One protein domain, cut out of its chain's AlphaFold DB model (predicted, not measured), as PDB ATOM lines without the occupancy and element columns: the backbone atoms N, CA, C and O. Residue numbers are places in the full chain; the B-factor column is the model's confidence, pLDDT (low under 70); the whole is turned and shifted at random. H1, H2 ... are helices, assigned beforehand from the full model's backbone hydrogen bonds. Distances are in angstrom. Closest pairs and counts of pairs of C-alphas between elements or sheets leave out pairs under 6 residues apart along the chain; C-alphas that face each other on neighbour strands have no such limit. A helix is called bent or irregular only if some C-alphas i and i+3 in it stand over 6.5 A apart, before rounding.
ATOM      1  N   ALA A  20      77.345 124.417 124.477       85.94
ATOM      2  CA  ALA A  20      77.154 124.276 125.919       85.94
ATOM      3  C   ALA A  20      78.294 123.488 126.587       85.94
ATOM      4  O   ALA A  20      78.758 123.874 127.659       85.94
ATOM      5  N   ASP A  21      78.783 122.428 125.938       87.88
ATOM      6  CA  ASP A  21      79.921 121.651 126.436       87.88
ATOM      7  C   ASP A  21      81.191 122.506 126.450       87.88
ATOM      8  O   ASP A  21      81.888 122.556 127.463       87.88
ATOM      9  N   ILE A  22      81.450 123.245 125.363       87.44
ATOM     10  CA  ILE A  22      82.580 124.180 125.261       87.44
ATOM     11  C   ILE A  22      82.480 125.243 126.357       87.44
ATOM     12  O   ILE A  22      83.472 125.508 127.034       87.44
ATOM     13  N   LYS A  23      81.288 125.809 126.584       89.75
ATOM     14  CA  LYS A  23      81.061 126.821 127.626       89.75
ATOM     15  C   LYS A  23      81.401 126.276 129.007       89.75
ATOM     16  O   LYS A  23      82.192 126.877 129.726       89.75
ATOM     17  N   GLY A  24      80.886 125.093 129.337       89.75
ATOM     18  CA  GLY A  24      81.190 124.440 130.606       89.75
ATOM     19  C   GLY A  24      82.679 124.114 130.766       89.75
ATOM     20  O   GLY A  24      83.220 124.265 131.857       89.75
ATOM     21  N   MET A  25      83.361 123.680 129.701       88.62
ATOM     22  CA  MET A  25      84.806 123.412 129.742       88.62
ATOM     23  C   MET A  25      85.621 124.691 129.968       88.62
ATOM     24  O   MET A  25      86.547 124.680 130.776       88.62
ATOM     25  N   LEU A  26      85.252 125.797 129.311       87.81
ATOM     26  CA  LEU A  26      85.885 127.103 129.510       87.81
ATOM     27  C   LEU A  26      85.697 127.612 130.945       87.81
ATOM     28  O   LEU A  26      86.664 128.055 131.560       87.81
ATOM     29  N   GLU A  27      84.491 127.485 131.505       90.19
ATOM     30  CA  GLU A  27      84.192 127.873 132.893       90.19
ATOM     31  C   GLU A  27      84.996 127.060 133.921       90.19
ATOM     32  O   GLU A  27      85.407 127.592 134.952       90.19
ATOM     33  N   ARG A  28      85.262 125.777 133.637       91.94
ATOM     34  CA  ARG A  28      86.074 124.894 134.494       91.94
ATOM     35  C   ARG A  28      87.583 125.012 134.253       91.94
ATOM     36  O   ARG A  28      88.355 124.398 134.986       91.94
ATOM     37  N   GLY A  29      88.015 125.778 133.249       88.62
ATOM     38  CA  GLY A  29      89.423 125.878 132.853       88.62
ATOM     39  C   GLY A  29      89.989 124.580 132.261       88.62
ATOM     40  O   GLY A  29      91.194 124.339 132.330       88.62
ATOM     41  N   GLU A  30      89.133 123.724 131.701       86.88
ATOM     42  CA  GLU A  30      89.528 122.450 131.103       86.88
ATOM     43  C   GLU A  30      90.010 122.636 129.654       86.88
ATOM     44  O   GLU A  30      89.448 123.433 128.897       86.88
ATOM     45  N   PRO A  31      91.024 121.873 129.209       81.44
ATOM     46  CA  PRO A  31      91.471 121.930 127.825       81.44
ATOM     47  C   PRO A  31      90.395 121.365 126.884       81.44
ATOM     48  O   PRO A  31      90.098 120.171 126.906       81.44
ATOM     49  N   CYS A  32      89.858 122.210 126.001       79.69
ATOM     50  CA  CYS A  32      88.998 121.800 124.894       79.69
ATOM     51  C   CYS A  32      89.797 121.764 123.578       79.69
ATOM     52  O   CYS A  32      90.619 122.627 123.289       79.69
ATOM     53  N   ARG A  33      89.564 120.740 122.757       82.38
ATOM     54  CA  ARG A  33      90.085 120.610 121.378       82.38
ATOM     55  C   ARG A  33      89.051 121.063 120.336       82.38
ATOM     56  O   ARG A  33      88.987 120.500 119.245       82.38
ATOM     57  N   ALA A  34      88.134 121.947 120.730       82.75
ATOM     58  CA  ALA A  34      87.079 122.418 119.848       82.75
ATOM     59  C   ALA A  34      87.693 123.287 118.735       82.75
ATOM     60  O   ALA A  34      88.780 123.844 118.925       82.75
ATOM     61  N   PRO A  35      87.029 123.430 117.575       82.81
ATOM     62  CA  PRO A  35      87.481 124.370 116.560       82.81
ATOM     63  C   PRO A  35      87.620 125.770 117.165       82.81
ATOM     64  O   PRO A  35      86.708 126.249 117.836       82.81
ATOM     65  N   ALA A  36      88.745 126.442 116.907       86.44
ATOM     66  CA  ALA A  36      89.059 127.730 117.533       86.44
ATOM     67  C   ALA A  36      87.958 128.788 117.327       86.44
ATOM     68  O   ALA A  36      87.726 129.616 118.202       86.44
ATOM     69  N   PHE A  37      87.259 128.734 116.190       84.94
ATOM     70  CA  PHE A  37      86.147 129.637 115.906       84.94
ATOM     71  C   PHE A  37      84.929 129.386 116.808       84.94
ATOM     72  O   PHE A  37      84.359 130.340 117.316       84.94
ATOM     73  N   GLU A  38      84.583 128.123 117.084       86.19
ATOM     74  CA  GLU A  38      83.495 127.791 118.018       86.19
ATOM     75  C   GLU A  38      83.841 128.240 119.445       86.19
ATOM     76  O   GLU A  38      82.992 128.778 120.149       86.19
ATOM     77  N   VAL A  39      85.106 128.086 119.858       88.31
ATOM     78  CA  VAL A  39      85.586 128.564 121.167       88.31
ATOM     79  C   VAL A  39      85.446 130.081 121.288       88.31
ATOM     80  O   VAL A  39      84.955 130.559 122.306       88.31
ATOM     81  N   ALA A  40      85.836 130.830 120.252       90.19
ATOM     82  CA  ALA A  40      85.685 132.284 120.226       90.19
ATOM     83  C   ALA A  40      84.207 132.694 120.302       90.19
ATOM     84  O   ALA A  40      83.841 133.510 121.141       90.19
ATOM     85  N   CYS A  41      83.341 132.064 119.499       90.38
ATOM     86  CA  CYS A  41      81.906 132.327 119.542       90.38
ATOM     87  C   CYS A  41      81.313 132.082 120.936       90.38
ATOM     88  O   CYS A  41      80.561 132.914 121.426       90.38
ATOM     89  N   VAL A  42      81.681 130.987 121.605       90.81
ATOM     90  CA  VAL A  42      81.192 130.683 122.958       90.81
ATOM     91  C   VAL A  42      81.731 131.662 124.004       90.81
ATOM     92  O   VAL A  42      80.980 132.074 124.886       90.81
ATOM     93  N   ALA A  43      83.009 132.039 123.917       90.81
ATOM     94  CA  ALA A  43      83.625 132.989 124.843       90.81
ATOM     95  C   ALA A  43      82.992 134.390 124.754       90.81
ATOM     96  O   ALA A  43      82.844 135.054 125.778       90.81
ATOM     97  N   ASP A  44      82.576 134.794 123.551       93.88
ATOM     98  CA  ASP A  44      81.932 136.083 123.275       93.88
ATOM     99  C   ASP A  44      80.385 136.027 123.328       93.88
ATOM    100  O   ASP A  44      79.724 137.009 122.988       93.88
ATOM    101  N   ASP A  45      79.794 134.897 123.741       90.38
ATOM    102  CA  ASP A  45      78.335 134.657 123.799       90.38
ATOM    103  C   ASP A  45      77.612 134.870 122.444       90.38
ATOM    104  O   ASP A  45      76.475 135.337 122.358       90.38
ATOM    105  N   ILE A  46      78.285 134.511 121.347       91.25
ATOM    106  CA  ILE A  46      77.786 134.590 119.970       91.25
ATOM    107  C   ILE A  46      77.203 133.237 119.549       91.25
ATOM    108  O   ILE A  46      77.906 132.231 119.455       91.25
ATOM    109  N   ASP A  47      75.915 133.226 119.201       88.00
ATOM    110  CA  ASP A  47      75.251 132.045 118.639       88.00
ATOM    111  C   ASP A  47      75.710 131.785 117.195       88.00
ATOM    112  O   ASP A  47      75.317 132.479 116.247       88.00
ATOM    113  N   HIS A  48      76.554 130.769 117.021       84.75
ATOM    114  CA  HIS A  48      77.079 130.385 115.721       84.75
ATOM    115  C   HIS A  48      76.136 129.415 114.998       84.75
ATOM    116  O   HIS A  48      76.017 128.233 115.325       84.75
ATOM    117  N   ARG A  49      75.468 129.918 113.952       81.69
ATOM    118  CA  ARG A  49      74.522 129.140 113.143       81.69
ATOM    119  C   ARG A  49      75.072 128.833 111.764       81.69
ATOM    120  O   ARG A  49      75.352 129.727 110.969       81.69
ATOM    121  N   LEU A  50      75.095 127.550 111.431       77.00
ATOM    122  CA  LEU A  50      75.457 127.080 110.103       77.00
ATOM    123  C   LEU A  50      74.221 126.952 109.200       77.00
ATOM    124  O   LEU A  50      73.265 126.232 109.495       77.00
ATOM    125  N   THR A  51      74.246 127.617 108.043       72.00
ATOM    126  CA  THR A  51      73.204 127.469 107.017       72.00
ATOM    127  C   THR A  51      73.399 126.172 106.250       72.00
ATOM    128  O   THR A  51      74.505 125.915 105.779       72.00
ATOM    129  N   LYS A  52      72.339 125.382 106.042       70.81
ATOM    130  CA  LYS A  52      72.446 124.145 105.252       70.81
ATOM    131  C   LYS A  52      73.107 124.419 103.884       70.81
ATOM    132  O   LYS A  52      72.716 125.389 103.227       70.81
ATOM    133  N   PRO A  53      74.038 123.559 103.430       68.12
ATOM    134  CA  PRO A  53      74.685 123.713 102.135       68.12
ATOM    135  C   PRO A  53      73.655 123.768 100.999       68.12
ATOM    136  O   PRO A  53      72.577 123.177 101.107       68.12
ATOM    137  N   LYS A  54      73.992 124.450  99.897       67.56
ATOM    138  CA  LYS A  54      73.134 124.593  98.702       67.56
ATOM    139  C   LYS A  54      71.799 125.316  98.961       67.56
ATOM    140  O   LYS A  54      70.780 124.991  98.356       67.56
ATOM    141  N   ARG A  55      71.796 126.314  99.855       67.50
ATOM    142  CA  ARG A  55      70.654 127.224 100.086       67.50
ATOM    143  C   ARG A  55      70.990 128.669  99.703       67.50
ATOM    144  O   ARG A  55      71.115 129.516 100.592       67.50
ATOM    145  N   PRO A  56      71.125 128.962  98.397       64.50
ATOM    146  CA  PRO A  56      71.662 130.234  97.902       64.50
ATOM    147  C   PRO A  56      70.862 131.464  98.361       64.50
ATOM    148  O   PRO A  56      71.432 132.522  98.613       64.50
ATOM    149  N   TRP A  57      69.552 131.329  98.588       70.25
ATOM    150  CA  TRP A  57      68.715 132.446  99.045       70.25
ATOM    151  C   TRP A  57      69.056 132.953 100.458       70.25
ATOM    152  O   TRP A  57      68.687 134.076 100.793       70.25
ATOM    153  N   THR A  58      69.774 132.166 101.271       68.38
ATOM    154  CA  THR A  58      70.192 132.558 102.633       68.38
ATOM    155  C   THR A  58      71.413 133.483 102.613       68.38
ATOM    156  O   THR A  58      71.542 134.345 103.475       68.38
ATOM    157  N   ASN A  59      72.272 133.365 101.593       75.75
ATOM    158  CA  ASN A  59      73.502 134.158 101.465       75.75
ATOM    159  C   ASN A  59      73.355 135.347 100.504       75.75
ATOM    160  O   ASN A  59      74.268 136.166 100.385       75.75
ATOM    161  N   GLY A  60      72.193 135.498  99.861       79.25
ATOM    162  CA  GLY A  60      71.974 136.501  98.819       79.25
ATOM    163  C   GLY A  60      72.202 137.952  99.263       79.25
ATOM    164  O   GLY A  60      72.606 138.781  98.450       79.25
ATOM    165  N   GLN A  61      71.983 138.294 100.540       83.44
ATOM    166  CA  GLN A  61      72.311 139.634 101.053       83.44
ATOM    167  C   GLN A  61      73.826 139.881 101.063       83.44
ATOM    168  O   GLN A  61      74.284 140.889 100.522       83.44
ATOM    169  N   VAL A  62      74.598 138.944 101.615       84.31
ATOM    170  CA  VAL A  62      76.066 139.015 101.669       84.31
ATOM    171  C   VAL A  62      76.657 139.013 100.259       84.31
ATOM    172  O   VAL A  62      77.562 139.791  99.969       84.31
ATOM    173  N   GLU A  63      76.104 138.218  99.342       85.75
ATOM    174  CA  GLU A  63      76.510 138.211  97.932       85.75
ATOM    175  C   GLU A  63      76.315 139.578  97.254       85.75
ATOM    176  O   GLU A  63      77.211 140.046  96.545       85.75
ATOM    177  N   ARG A  64      75.183 140.263  97.491       88.75
ATOM    178  CA  ARG A  64      74.934 141.618  96.954       88.75
ATOM    179  C   ARG A  64      75.900 142.655  97.526       88.75
ATOM    180  O   ARG A  64      76.384 143.505  96.776       88.75
ATOM    181  N   ILE A  65      76.191 142.582  98.825       90.50
ATOM    182  CA  ILE A  65      77.142 143.488  99.485       90.50
ATOM    183  C   ILE A  65      78.547 143.260  98.928       90.50
ATOM    184  O   ILE A  65      79.193 144.208  98.492       90.50
ATOM    185  N   ASN A  66      78.984 142.004  98.845       87.75
ATOM    186  CA  ASN A  66      80.294 141.653  98.304       87.75
ATOM    187  C   ASN A  66      80.460 142.109  96.853       87.75
ATOM    188  O   ASN A  66      81.533 142.588  96.488       87.75
ATOM    189  N   ARG A  67      79.405 142.011  96.031       88.25
ATOM    190  CA  ARG A  67      79.408 142.573  94.674       88.25
ATOM    191  C   ARG A  67      79.591 144.091  94.697       88.25
ATOM    192  O   ARG A  67      80.491 144.585  94.036       88.25
ATOM    193  N   THR A  68      78.812 144.802  95.511       91.00
ATOM    194  CA  THR A  68      78.882 146.272  95.619       91.00
ATOM    195  C   THR A  68      80.266 146.746  96.067       91.00
ATOM    196  O   THR A  68      80.841 147.646  95.459       91.00
ATOM    197  N   ILE A  69      80.836 146.113  97.098       89.94
ATOM    198  CA  ILE A  69      82.189 146.421  97.579       89.94
ATOM    199  C   ILE A  69      83.209 146.168  96.470       89.94
ATOM    200  O   ILE A  69      84.063 147.016  96.223       89.94
ATOM    201  N   LYS A  70      83.118 145.027  95.779       88.50
ATOM    202  CA  LYS A  70      84.037 144.681  94.691       88.50
ATOM    203  C   LYS A  70      83.970 145.687  93.542       88.50
ATOM    204  O   LYS A  70      85.020 146.123  93.082       88.50
ATOM    205  N   ASP A  71      82.770 146.081  93.127       88.62
ATOM    206  CA  ASP A  71      82.563 147.064  92.060       88.62
ATOM    207  C   ASP A  71      83.124 148.446  92.443       88.62
ATOM    208  O   ASP A  71      83.677 149.146  91.598       88.62
ATOM    209  N   ALA A  72      83.041 148.820  93.724       90.00
ATOM    210  CA  ALA A  72      83.555 150.093  94.228       90.00
ATOM    211  C   ALA A  72      85.081 150.117  94.430       90.00
ATOM    212  O   ALA A  72      85.695 151.181  94.372       90.00
ATOM    213  N   THR A  73      85.701 148.968  94.713       89.88
ATOM    214  CA  THR A  73      87.097 148.905  95.192       89.88
ATOM    215  C   THR A  73      88.073 148.303  94.193       89.88
ATOM    216  O   THR A  73      89.262 148.626  94.229       89.88
ATOM    217  N   VAL A  74      87.611 147.457  93.273       86.00
ATOM    218  CA  VAL A  74      88.481 146.831  92.278       86.00
ATOM    219  C   VAL A  74      88.510 147.698  91.024       86.00
ATOM    220  O   VAL A  74      87.602 147.650  90.195       86.00
TER     221      VAL A  74
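This is residues 20 to 74 of the 78 residues of the protein "Integrase catalytic domain-containing protein" of Reyranella soli (UniProt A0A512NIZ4). The long helix H3 stands free at one end of an extended chain, and a long link with no named element joins it to a small corner of two short helices, H1 and H2, at the other end. The printed part has 55 residues with three named helices, in the order H1, H2, H3, and no named strand; the class is all helix. It is extended, with a radius of gyration of the C-alphas of 16.7 A, and spans 48 by 26 by 17 A.

H3, residues 56 to 73, touches no helix. It has a kink of 36 degrees near residue 63 and is irregular, with C-alphas 58 and 61 7.6 A apart. H2, residues 36 to 43, is apart from H3. H1, residues 20 to 28, touches H2; their closest C-alphas, those of Lys 23 and Val 42, are 6.1 A apart. Their lines are about perpendicular, at 74 degrees. Every O i to N i+4 pair is within hydrogen-bond range in H1 and H2, and 12 of 14 are in H3.

H3 measures 24.4 A from C-alpha 56 at (71.662, 130.234, 97.902) to C-alpha 73 at (87.097, 148.905, 95.192). H1 measures 12.4 A and begins at C-alpha 20 at (77.154, 124.276, 125.919). H2 measures 10.5 A.

The farthest C-alphas, those of Arg 28 and Asp 71, are 48.0 A apart. The link from H2 to H3 is long, with 12 residues. The printed part has no cut. Residues 53 to 56 and residue 58 have pLDDT under 70.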